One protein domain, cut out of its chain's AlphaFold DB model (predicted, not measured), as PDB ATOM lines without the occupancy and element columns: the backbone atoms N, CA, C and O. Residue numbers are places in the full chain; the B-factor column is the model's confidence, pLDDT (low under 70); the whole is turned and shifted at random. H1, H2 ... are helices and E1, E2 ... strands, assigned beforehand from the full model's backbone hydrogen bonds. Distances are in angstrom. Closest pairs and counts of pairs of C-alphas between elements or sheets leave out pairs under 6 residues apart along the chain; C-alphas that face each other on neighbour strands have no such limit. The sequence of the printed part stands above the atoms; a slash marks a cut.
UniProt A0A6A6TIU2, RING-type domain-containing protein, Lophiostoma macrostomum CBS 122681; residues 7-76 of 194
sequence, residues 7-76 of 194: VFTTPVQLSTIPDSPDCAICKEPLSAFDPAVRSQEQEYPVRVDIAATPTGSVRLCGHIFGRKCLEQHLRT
ATOM      1  N   VAL A   7     -23.254 -31.783 -12.753       87.56
ATOM      2  CA  VAL A   7     -23.353 -31.624 -11.301       87.56
ATOM      3  C   VAL A   7     -23.531 -33.003 -10.689       87.56
ATOM      4  O   VAL A   7     -24.521 -33.682 -10.959       87.56
ATOM      5  N   PHE A   8     -22.580 -33.405  -9.851       92.19
ATOM      6  CA  PHE A   8     -22.659 -34.663  -9.126       92.19
ATOM      7  C   PHE A   8     -23.331 -34.428  -7.778       92.19
ATOM      8  O   PHE A   8     -22.929 -33.556  -7.000       92.19
ATOM      9  N   THR A   9     -24.369 -35.218  -7.517       94.75
ATOM     10  CA  THR A   9     -25.064 -35.240  -6.231       94.75
ATOM     11  C   THR A   9     -24.808 -36.573  -5.549       94.75
ATOM     12  O   THR A   9     -24.766 -37.617  -6.201       94.75
ATOM     13  N   THR A  10     -24.607 -36.535  -4.238       96.19
ATOM     14  CA  THR A  10     -24.348 -37.725  -3.428       96.19
ATOM     15  C   THR A  10     -25.455 -37.853  -2.387       96.19
ATOM     16  O   THR A  10     -25.675 -36.895  -1.638       96.19
ATOM     17  N   PRO A  11     -26.176 -38.987  -2.329       96.62
ATOM     18  CA  PRO A  11     -27.126 -39.247  -1.256       96.62
ATOM     19  C   PRO A  11     -26.441 -39.165   0.110       96.62
ATOM     20  O   PRO A  11     -25.311 -39.625   0.277       96.62
ATOM     21  N   VAL A  12     -27.126 -38.579   1.089       96.62
ATOM     22  CA  VAL A  12     -26.628 -38.444   2.462       96.62
ATOM     23  C   VAL A  12     -27.439 -39.348   3.386       96.62
ATOM     24  O   VAL A  12     -28.634 -39.542   3.193       96.62
ATOM     25  N   GLN A  13     -26.808 -39.928   4.405       96.69
ATOM     26  CA  GLN A  13     -27.544 -40.676   5.424       96.69
ATOM     27  C   GLN A  13     -28.153 -39.705   6.439       96.69
ATOM     28  O   GLN A  13     -27.453 -38.821   6.933       96.69
ATOM     29  N   LEU A  14     -29.432 -39.883   6.792       95.81
ATOM     30  CA  LEU A  14     -30.133 -38.994   7.734       95.81
ATOM     31  C   LEU A  14     -29.424 -38.866   9.089       95.81
ATOM     32  O   LEU A  14     -29.400 -37.788   9.665       95.81
ATOM     33  N   SER A  15     -28.790 -39.941   9.561       95.25
ATOM     34  CA  SER A  15     -28.020 -39.972  10.811       95.25
ATOM     35  C   SER A  15     -26.823 -39.016  10.840       95.25
ATOM     36  O   SER A  15     -26.321 -38.700  11.913       95.25
ATOM     37  N   THR A  16     -26.344 -38.568   9.676       95.56
ATOM     38  CA  THR A  16     -25.179 -37.674   9.564       95.56
ATOM     39  C   THR A  16     -25.549 -36.193   9.560       95.56
ATOM     40  O   THR A  16     -24.660 -35.343   9.566       95.56
ATOM     41  N   ILE A  17     -26.845 -35.870   9.532       94.31
ATOM     42  CA  ILE A  17     -27.337 -34.495   9.495       94.31
ATOM     43  C   ILE A  17     -27.514 -34.026  10.949       94.31
ATOM     44  O   ILE A  17     -28.300 -34.628  11.676       94.31
ATOM     45  N   PRO A  18     -26.761 -33.006  11.404       86.88
ATOM     46  CA  PRO A  18     -26.749 -32.608  12.815       86.88
ATOM     47  C   PRO A  18     -28.033 -31.893  13.260       86.88
ATOM     48  O   PRO A  18     -28.368 -31.933  14.441       86.88
ATOM     49  N   ASP A  19     -28.741 -31.265  12.321       84.56
ATOM     50  CA  ASP A  19     -29.960 -30.489  12.553       84.56
ATOM     51  C   ASP A  19     -31.185 -31.194  11.952       84.56
ATOM     52  O   ASP A  19     -31.041 -32.229  11.296       84.56
ATOM     53  N   SER A  20     -32.392 -30.655  12.188       90.31
ATOM     54  CA  SER A  20     -33.640 -31.266  11.711       90.31
ATOM     55  C   SER A  20     -33.514 -31.699  10.244       90.31
ATOM     56  O   SER A  20     -32.977 -30.945   9.423       90.31
ATOM     57  N   PRO A  21     -33.960 -32.919   9.893       92.56
ATOM     58  CA  PRO A  21     -33.780 -33.473   8.559       92.56
ATOM     59  C   PRO A  21     -34.755 -32.840   7.560       92.56
ATOM     60  O   PRO A  21     -35.332 -33.537   6.740       92.56
ATOM     61  N   ASP A  22     -34.971 -31.529   7.620       96.94
ATOM     62  CA  ASP A  22     -35.907 -30.822   6.762       96.94
ATOM     63  C   ASP A  22     -35.173 -30.238   5.557       96.94
ATOM     64  O   ASP A  22     -34.061 -29.708   5.642       96.94
ATOM     65  N   CYS A  23     -35.812 -30.301   4.394       96.62
ATOM     66  CA  CYS A  23     -35.273 -29.727   3.178       96.62
ATOM     67  C   CYS A  23     -35.071 -28.218   3.343       96.62
ATOM     68  O   CYS A  23     -36.005 -27.468   3.626       96.62
ATOM     69  N   ALA A  24     -33.867 -27.725   3.056       95.06
ATOM     70  CA  ALA A  24     -33.571 -26.304   3.184       95.06
ATOM     71  C   ALA A  24     -34.410 -25.396   2.256       95.06
ATOM     72  O   ALA A  24     -34.553 -24.209   2.568       95.06
ATOM     73  N   ILE A  25     -34.958 -25.943   1.160       96.50
ATOM     74  CA  ILE A  25     -35.745 -25.227   0.142       96.50
ATOM     75  C   ILE A  25     -37.241 -25.227   0.494       96.50
ATOM     76  O   ILE A  25     -37.800 -24.153   0.692       96.50
ATOM     77  N   CYS A  26     -37.884 -26.399   0.589       97.00
ATOM     78  CA  CYS A  26     -39.334 -26.502   0.823       97.00
ATOM     79  C   CYS A  26     -39.737 -26.626   2.301       97.00
ATOM     80  O   CYS A  26     -40.911 -26.462   2.610       97.00
ATOM     81  N   LYS A  27     -38.781 -26.879   3.207       96.44
ATOM     82  CA  LYS A  27     -38.998 -27.128   4.648       96.44
ATOM     83  C   LYS A  27     -39.783 -28.401   4.982       96.44
ATOM     84  O   LYS A  27     -40.206 -28.563   6.120       96.44
ATOM     85  N   GLU A  28     -39.953 -29.308   4.025       97.06
ATOM     86  CA  GLU A  28     -40.553 -30.623   4.263       97.06
ATOM     87  C   GLU A  28     -39.514 -31.615   4.809       97.06
ATOM     88  O   GLU A  28     -38.335 -31.519   4.441       97.06
ATOM     89  N   PRO A  29     -39.926 -32.581   5.648       96.56
ATOM     90  CA  PRO A  29     -39.026 -33.583   6.205       96.56
ATOM     91  C   PRO A  29     -38.481 -34.518   5.119       96.56
ATOM     92  O   PRO A  29     -39.199 -34.957   4.218       96.56
ATOM     93  N   LEU A  30     -37.200 -34.855   5.222       96.69
ATOM     94  CA  LEU A  30     -36.485 -35.741   4.311       96.69
ATOM     95  C   LEU A  30     -36.548 -37.188   4.811       96.69
ATOM     96  O   LEU A  30     -36.431 -37.462   6.005       96.69
ATOM     97  N   SER A  31     -36.684 -38.131   3.879       96.25
ATOM     98  CA  SER A  31     -36.683 -39.566   4.176       96.25
ATOM     99  C   SER A  31     -35.301 -40.199   3.984       96.25
ATOM    100  O   SER A  31     -34.419 -39.634   3.331       96.25
ATOM    101  N   ALA A  32     -35.093 -41.379   4.575       95.69
ATOM    102  CA  ALA A  32     -33.860 -42.137   4.394       95.69
ATOM    103  C   ALA A  32     -33.728 -42.581   2.933       95.69
ATOM    104  O   ALA A  32     -34.705 -43.008   2.324       95.69
ATOM    105  N   PHE A  33     -32.520 -42.504   2.379       95.19
ATOM    106  CA  PHE A  33     -32.259 -43.029   1.044       95.19
ATOM    107  C   PHE A  33     -32.316 -44.562   1.059       95.19
ATOM    108  O   PHE A  33     -31.520 -45.196   1.752       95.19
ATOM    109  N   ASP A  34     -33.228 -45.138   0.276       93.62
ATOM    110  CA  ASP A  34     -33.336 -46.582   0.067       93.62
ATOM    111  C   ASP A  34     -33.090 -46.912  -1.419       93.62
ATOM    112  O   ASP A  34     -33.908 -46.555  -2.271       93.62
ATOM    113  N   PRO A  35     -31.980 -47.591  -1.770       91.06
ATOM    114  CA  PRO A  35     -31.685 -47.949  -3.155       91.06
ATOM    115  C   PRO A  35     -32.651 -48.994  -3.742       91.06
ATOM    116  O   PRO A  35     -32.729 -49.119  -4.968       91.06
ATOM    117  N   ALA A  36     -33.384 -49.745  -2.910       93.94
ATOM    118  CA  ALA A  36     -34.391 -50.699  -3.371       93.94
ATOM    119  C   ALA A  36     -35.667 -49.990  -3.849       93.94
ATOM    120  O   ALA A  36     -36.350 -50.463  -4.765       93.94
ATOM    121  N   VAL A  37     -35.967 -48.820  -3.282       89.88
ATOM    122  CA  VAL A  37     -37.138 -48.020  -3.637       89.88
ATOM    123  C   VAL A  37     -36.802 -47.145  -4.841       89.88
ATOM    124  O   VAL A  37     -36.280 -46.039  -4.741       89.88
ATOM    125  N   ARG A  38     -37.167 -47.616  -6.036       82.12
ATOM    126  CA  ARG A  38     -37.039 -46.833  -7.282       82.12
ATOM    127  C   ARG A  38     -38.133 -45.776  -7.461       82.12
ATOM    128  O   ARG A  38     -38.314 -45.266  -8.567       82.12
ATOM    129  N   SER A  39     -38.883 -45.456  -6.406       85.69
ATOM    130  CA  SER A  39     -39.954 -44.472  -6.509       85.69
ATOM    131  C   SER A  39     -39.368 -43.096  -6.811       85.69
ATOM    132  O   SER A  39     -38.551 -42.559  -6.063       85.69
ATOM    133  N   GLN A  40     -39.821 -42.492  -7.909       84.69
ATOM    134  CA  GLN A  40     -39.520 -41.095  -8.219       84.69
ATOM    135  C   GLN A  40     -40.139 -40.138  -7.192       84.69
ATOM    136  O   GLN A  40     -39.806 -38.956  -7.187       84.69
ATOM    137  N   GLU A  41     -41.025 -40.632  -6.323       89.94
ATOM    138  CA  GLU A  41     -41.752 -39.817  -5.363       89.94
ATOM    139  C   GLU A  41     -40.993 -39.578  -4.058       89.94
ATOM    140  O   GLU A  41     -41.272 -38.595  -3.371       89.94
ATOM    141  N   GLN A  42     -40.010 -40.416  -3.741       92.19
ATOM    142  CA  GLN A  42     -39.281 -40.321  -2.486       92.19
ATOM    143  C   GLN A  42     -38.325 -39.121  -2.475       92.19
ATOM    144  O   GLN A  42     -37.427 -39.021  -3.317       92.19
ATOM    145  N   GLU A  43     -38.501 -38.234  -1.492       95.62
ATOM    146  CA  GLU A  43     -37.572 -37.136  -1.214       95.62
ATOM    147  C   GLU A  43     -36.560 -37.572  -0.154       95.62
ATOM    148  O   GLU A  43     -36.925 -37.973   0.953       95.62
ATOM    149  N   TYR A  44     -35.279 -37.505  -0.494       96.94
ATOM    150  CA  TYR A  44     -34.169 -37.881   0.380       96.94
ATOM    151  C   TYR A  44     -33.061 -36.823   0.311       96.94
ATOM    152  O   TYR A  44     -32.986 -36.078  -0.679       96.94
ATOM    153  N   PRO A  45     -32.214 -36.712   1.351       97.69
ATOM    154  CA  PRO A  45     -31.167 -35.706   1.390       97.69
ATOM    155  C   PRO A  45     -30.076 -36.022   0.362       97.69
ATOM    156  O   PRO A  45     -29.547 -37.133   0.288       97.69
ATOM    157  N   VAL A  46     -29.697 -35.009  -0.406       97.25
ATOM    158  CA  VAL A  46     -28.579 -35.050  -1.347       97.25
ATOM    159  C   VAL A  46     -27.634 -33.890  -1.084       97.25
ATOM    160  O   VAL A  46     -28.057 -32.772  -0.784       97.25
ATOM    161  N   ARG A  47     -26.339 -34.154  -1.223       96.56
ATOM    162  CA  ARG A  47     -25.278 -33.155  -1.120       96.56
ATOM    163  C   ARG A  47     -24.699 -32.855  -2.491       96.56
ATOM    164  O   ARG A  47     -24.501 -33.762  -3.298       96.56
ATOM    165  N   VAL A  48     -24.420 -31.580  -2.747       94.62
ATOM    166  CA  VAL A  48     -23.753 -31.139  -3.978       94.62
ATOM    167  C   VAL A  48     -22.254 -31.028  -3.710       94.62
ATOM    168  O   VAL A  48     -21.806 -30.071  -3.071       94.62
ATOM    169  N   ASP A  49     -21.494 -32.020  -4.175       90.38
ATOM    170  CA  ASP A  49     -20.088 -32.194  -3.788       90.38
ATOM    171  C   ASP A  49     -19.108 -31.678  -4.838       90.38
ATOM    172  O   ASP A  49     -18.133 -30.993  -4.502       90.38
ATOM    173  N   ILE A  50     -19.351 -32.013  -6.105       88.81
ATOM    174  CA  ILE A  50     -18.398 -31.802  -7.192       88.81
ATOM    175  C   ILE A  50     -19.141 -31.318  -8.439       88.81
ATOM    176  O   ILE A  50     -20.156 -31.893  -8.837       88.81
ATOM    177  N   ALA A  51     -18.600 -30.283  -9.077       87.44
ATOM    178  CA  ALA A  51     -18.912 -29.947 -10.461       87.44
ATOM    179  C   ALA A  51     -17.737 -30.360 -11.351       87.44
ATOM    180  O   ALA A  51     -16.595 -29.973 -11.083       87.44
ATOM    181  N   ALA A  52     -18.011 -31.139 -12.400       84.81
ATOM    182  CA  ALA A  52     -17.020 -31.399 -13.438       84.81
ATOM    183  C   ALA A  52     -17.038 -30.263 -14.462       84.81
ATOM    184  O   ALA A  52     -18.085 -29.884 -14.988       84.81
ATOM    185  N   THR A  53     -15.852 -29.737 -14.732       83.44
ATOM    186  CA  THR A  53     -15.573 -28.716 -15.740       83.44
ATOM    187  C   THR A  53     -14.598 -29.291 -16.770       83.44
ATOM    188  O   THR A  53     -13.877 -30.239 -16.451       83.44
ATOM    189  N   PRO A  54     -14.516 -28.727 -17.988       80.56
ATOM    190  CA  PRO A  54     -13.547 -29.182 -18.987       80.56
ATOM    191  C   PRO A  54     -12.089 -29.142 -18.502       80.56
ATOM    192  O   PRO A  54     -11.257 -29.898 -18.993       80.56
ATOM    193  N   THR A  55     -11.778 -28.271 -17.538       83.06
ATOM    194  CA  THR A  55     -10.431 -28.074 -16.986       83.06
ATOM    195  C   THR A  55     -10.165 -28.860 -15.702       83.06
ATOM    196  O   THR A  55      -9.048 -28.816 -15.194       83.06
ATOM    197  N   GLY A  56     -11.152 -29.581 -15.160       86.12
ATOM    198  CA  GLY A  56     -10.995 -30.351 -13.926       86.12
ATOM    199  C   GLY A  56     -12.264 -30.436 -13.082       86.12
ATOM    200  O   GLY A  56     -13.371 -30.160 -13.543       86.12
ATOM    201  N   SER A  57     -12.113 -30.815 -11.815       87.19
ATOM    202  CA  SER A  57     -13.225 -30.917 -10.863       87.19
ATOM    203  C   SER A  57     -13.132 -29.831  -9.794       87.19
ATOM    204  O   SER A  57     -12.049 -29.552  -9.285       87.19
ATOM    205  N   VAL A  58     -14.262 -29.211  -9.448       89.25
ATOM    206  CA  VAL A  58     -14.319 -28.155  -8.429       89.25
ATOM    207  C   VAL A  58     -15.178 -28.621  -7.260       89.25
ATOM    208  O   VAL A  58     -16.328 -29.028  -7.444       89.25
ATOM    209  N   ARG A  59     -14.622 -28.536  -6.044       91.56
ATOM    210  CA  ARG A  59     -15.352 -28.796  -4.798       91.56
ATOM    211  C   ARG A  59     -16.356 -27.681  -4.524       91.56
ATOM    212  O   ARG A  59     -16.022 -26.496  -4.558       91.56
ATOM    213  N   LEU A  60     -17.591 -28.069  -4.226       93.62
ATOM    214  CA  LEU A  60     -18.686 -27.140  -3.972       93.62
ATOM    215  C   LEU A  60     -18.893 -26.905  -2.470       93.62
ATOM    216  O   LEU A  60     -18.069 -27.261  -1.635       93.62
ATOM    217  N   CYS A  61     -19.958 -26.188  -2.115       95.06
ATOM    218  CA  CYS A  61     -20.235 -25.804  -0.731       95.06
ATOM    219  C   CYS A  61     -20.705 -26.954   0.174       95.06
ATOM    220  O   CYS A  61     -20.778 -26.738   1.376       95.06
ATOM    221  N   GLY A  62     -21.077 -28.119  -0.370       94.56
ATOM    222  CA  GLY A  62     -21.492 -29.271   0.439       94.56
ATOM    223  C   GLY A  62     -22.811 -29.095   1.205       94.56
ATOM    224  O   GLY A  62     -23.086 -29.856   2.126       94.56
ATOM    225  N   HIS A  63     -23.633 -28.105   0.848       96.25
ATOM    226  CA  HIS A  63     -24.969 -27.950   1.423       96.25
ATOM    227  C   HIS A  63     -25.895 -29.095   0.992       96.25
ATOM    228  O   HIS A  63     -25.797 -29.584  -0.140       96.25
ATOM    229  N   ILE A  64     -26.792 -29.483   1.899       96.88
ATOM    230  CA  ILE A  64     -27.727 -30.596   1.737       96.88
ATOM    231  C   ILE A  64     -29.109 -30.055   1.364       96.88
ATOM    232  O   ILE A  64     -29.578 -29.065   1.928       96.88
ATOM    233  N   PHE A  65     -29.759 -30.715   0.412       97.19
ATOM    234  CA  PHE A  65     -31.098 -30.388  -0.070       97.19
ATOM    235  C   PHE A  65     -31.915 -31.663  -0.242       97.19
ATOM    236  O   PHE A  65     -31.356 -32.752  -0.328       97.19
ATOM    237  N   GLY A  66     -33.231 -31.529  -0.356       97.50
ATOM    238  CA  GLY A  66     -34.045 -32.599  -0.915       97.50
ATOM    239  C   GLY A  66     -33.754 -32.778  -2.409       97.50
ATOM    240  O   GLY A  66     -33.543 -31.795  -3.132       97.50
ATOM    241  N   ARG A  67     -33.697 -34.035  -2.865       96.94
ATOM    242  CA  ARG A  67     -33.397 -34.405  -4.256       96.94
ATOM    243  C   ARG A  67     -34.255 -33.645  -5.271       96.94
ATOM    244  O   ARG A  67     -33.695 -33.013  -6.168       96.94
ATOM    245  N   LYS A  68     -35.584 -33.713  -5.170       97.06
ATOM    246  CA  LYS A  68     -36.497 -33.081  -6.133       97.06
ATOM    247  C   LYS A  68     -36.396 -31.572  -6.066       97.06
ATOM    248  O   LYS A  68     -36.388 -30.923  -7.108       97.06
ATOM    249  N   CYS A  69     -36.277 -31.011  -4.863       97.62
ATOM    250  CA  CYS A  69     -36.135 -29.567  -4.697       97.62
ATOM    251  C   CYS A  69     -34.870 -29.048  -5.390       97.62
ATOM    252  O   CYS A  69     -34.908 -28.029  -6.083       97.62
ATOM    253  N   LEU A  70     -33.754 -29.769  -5.246       96.75
ATOM    254  CA  LEU A  70     -32.510 -29.451  -5.940       96.75
ATOM    255  C   LEU A  70     -32.655 -29.601  -7.460       96.75
ATOM    256  O   LEU A  70     -32.232 -28.720  -8.205       96.75
ATOM    257  N   GLU A  71     -33.266 -30.687  -7.930       95.81
ATOM    258  CA  GLU A  71     -33.492 -30.924  -9.357       95.81
ATOM    259  C   GLU A  71     -34.377 -29.835  -9.985       95.81
ATOM    260  O   GLU A  71     -34.055 -29.301 -11.047       95.81
ATOM    261  N   GLN A  72     -35.458 -29.442  -9.311       96.75
ATOM    262  CA  GLN A  72     -36.338 -28.359  -9.741       96.75
ATOM    263  C   GLN A  72     -35.607 -27.009  -9.763       96.75
ATOM    264  O   GLN A  72     -35.752 -26.241 -10.721       96.75
ATOM    265  N   HIS A  73     -34.780 -26.735  -8.751       96.38
ATOM    266  CA  HIS A  73     -33.931 -25.543  -8.713       96.38
ATOM    267  C   HIS A  73     -32.977 -25.504  -9.914       96.38
ATOM    268  O   HIS A  73     -32.954 -24.510 -10.636       96.38
ATOM    269  N   LEU A  74     -32.279 -26.609 -10.201       93.94
ATOM    270  CA  LEU A  74     -31.359 -26.734 -11.341       93.94
ATOM    271  C   LEU A  74     -32.066 -26.630 -12.706       93.94
ATOM    272  O   LEU A  74     -31.498 -26.082 -13.649       93.94
ATOM    273  N   ARG A  75     -33.306 -27.122 -12.826       94.62
ATOM    274  CA  ARG A  75     -34.121 -27.035 -14.057       94.62
ATOM    275  C   ARG A  75     -34.644 -25.627 -14.344       94.62
ATOM    276  O   ARG A  75     -35.060 -25.343 -15.469       94.62
ATOM    277  N   THR A  76     -34.645 -24.739 -13.354       94.56
ATOM    278  CA  THR A  76     -35.122 -23.366 -13.536       94.56
ATOM    279  C   THR A  76     -34.159 -22.602 -14.454       94.56
ATOM    280  O   THR A  76     -32.954 -22.579 -14.232       94.56
TER     281      THR A  76
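What this domain is: This is residues 7 to 76 of the 194 residues of the protein "RING-type domain-containing protein" of Lophiostoma macrostomum CBS 122681 (UniProt A0A6A6TIU2). A small, strongly twisted sheet is built round one long strand, E2, with the short helix H1 over part of it, beside the end where E2 begins. The E2 and E3 hairpin makes one end of the longest axis, and the long loop of residues 12 to 44 lies at the other. The printed part has 70 residues, with E1, E2, E3, E4 and H1 in chain order; the branched sheet is antiparallel. The class is mixed, helices and strands, with 30 residues, under half, in named elements. The whole is compact, with a radius of gyration of the C-alphas of 12.6 A and spans of 37 by 26 by 25 A.

Where its parts are: E2, residues 45 to 53, is 24.2 A long and begins at C-alpha 45 (-31.167, -35.706, 1.390). E1 is residues 7 to 11, 13.2 A, from C-alpha 7 at (-23.353, -31.624, -11.301). E3 is residues 56 to 59, 10.2 A, and E4 residues 64 to 66, 7.1 A. H1, residues 67 to 75, is 12.3 A long and ends at C-alpha 75 (-34.121, -27.035, -14.057).

How they stand to each other: E1 lies on one side of E2, E3 and E4 on the other. E1, E2 and E3 form a meander, each strand the antiparallel neighbour of the one before. N 10 and O 47 are 2.9 A apart, N 53 and O 56 2.8 A, and N 46 of E2 and O 65 of E4 2.8 A, within hydrogen-bond range. H1 is on the sheet at a height of 9.0 A, only just over E2, with 3 C-alphas on it, and only just along it, at 29 degrees on the local plane. The closest C-alphas of E2 and H1 are Val 46 and Arg 67, 5.7 A. In H1 every O i to N i+4 pair is within hydrogen-bond range.

The domain as a whole: The C-alphas farthest apart, of Pro 29 and Thr 55, are 37.2 A apart. The link E1 to E2 is long, 33 residues; the others are tight. The printed part has no cut, and no printed residue is under 70 in pLDDT.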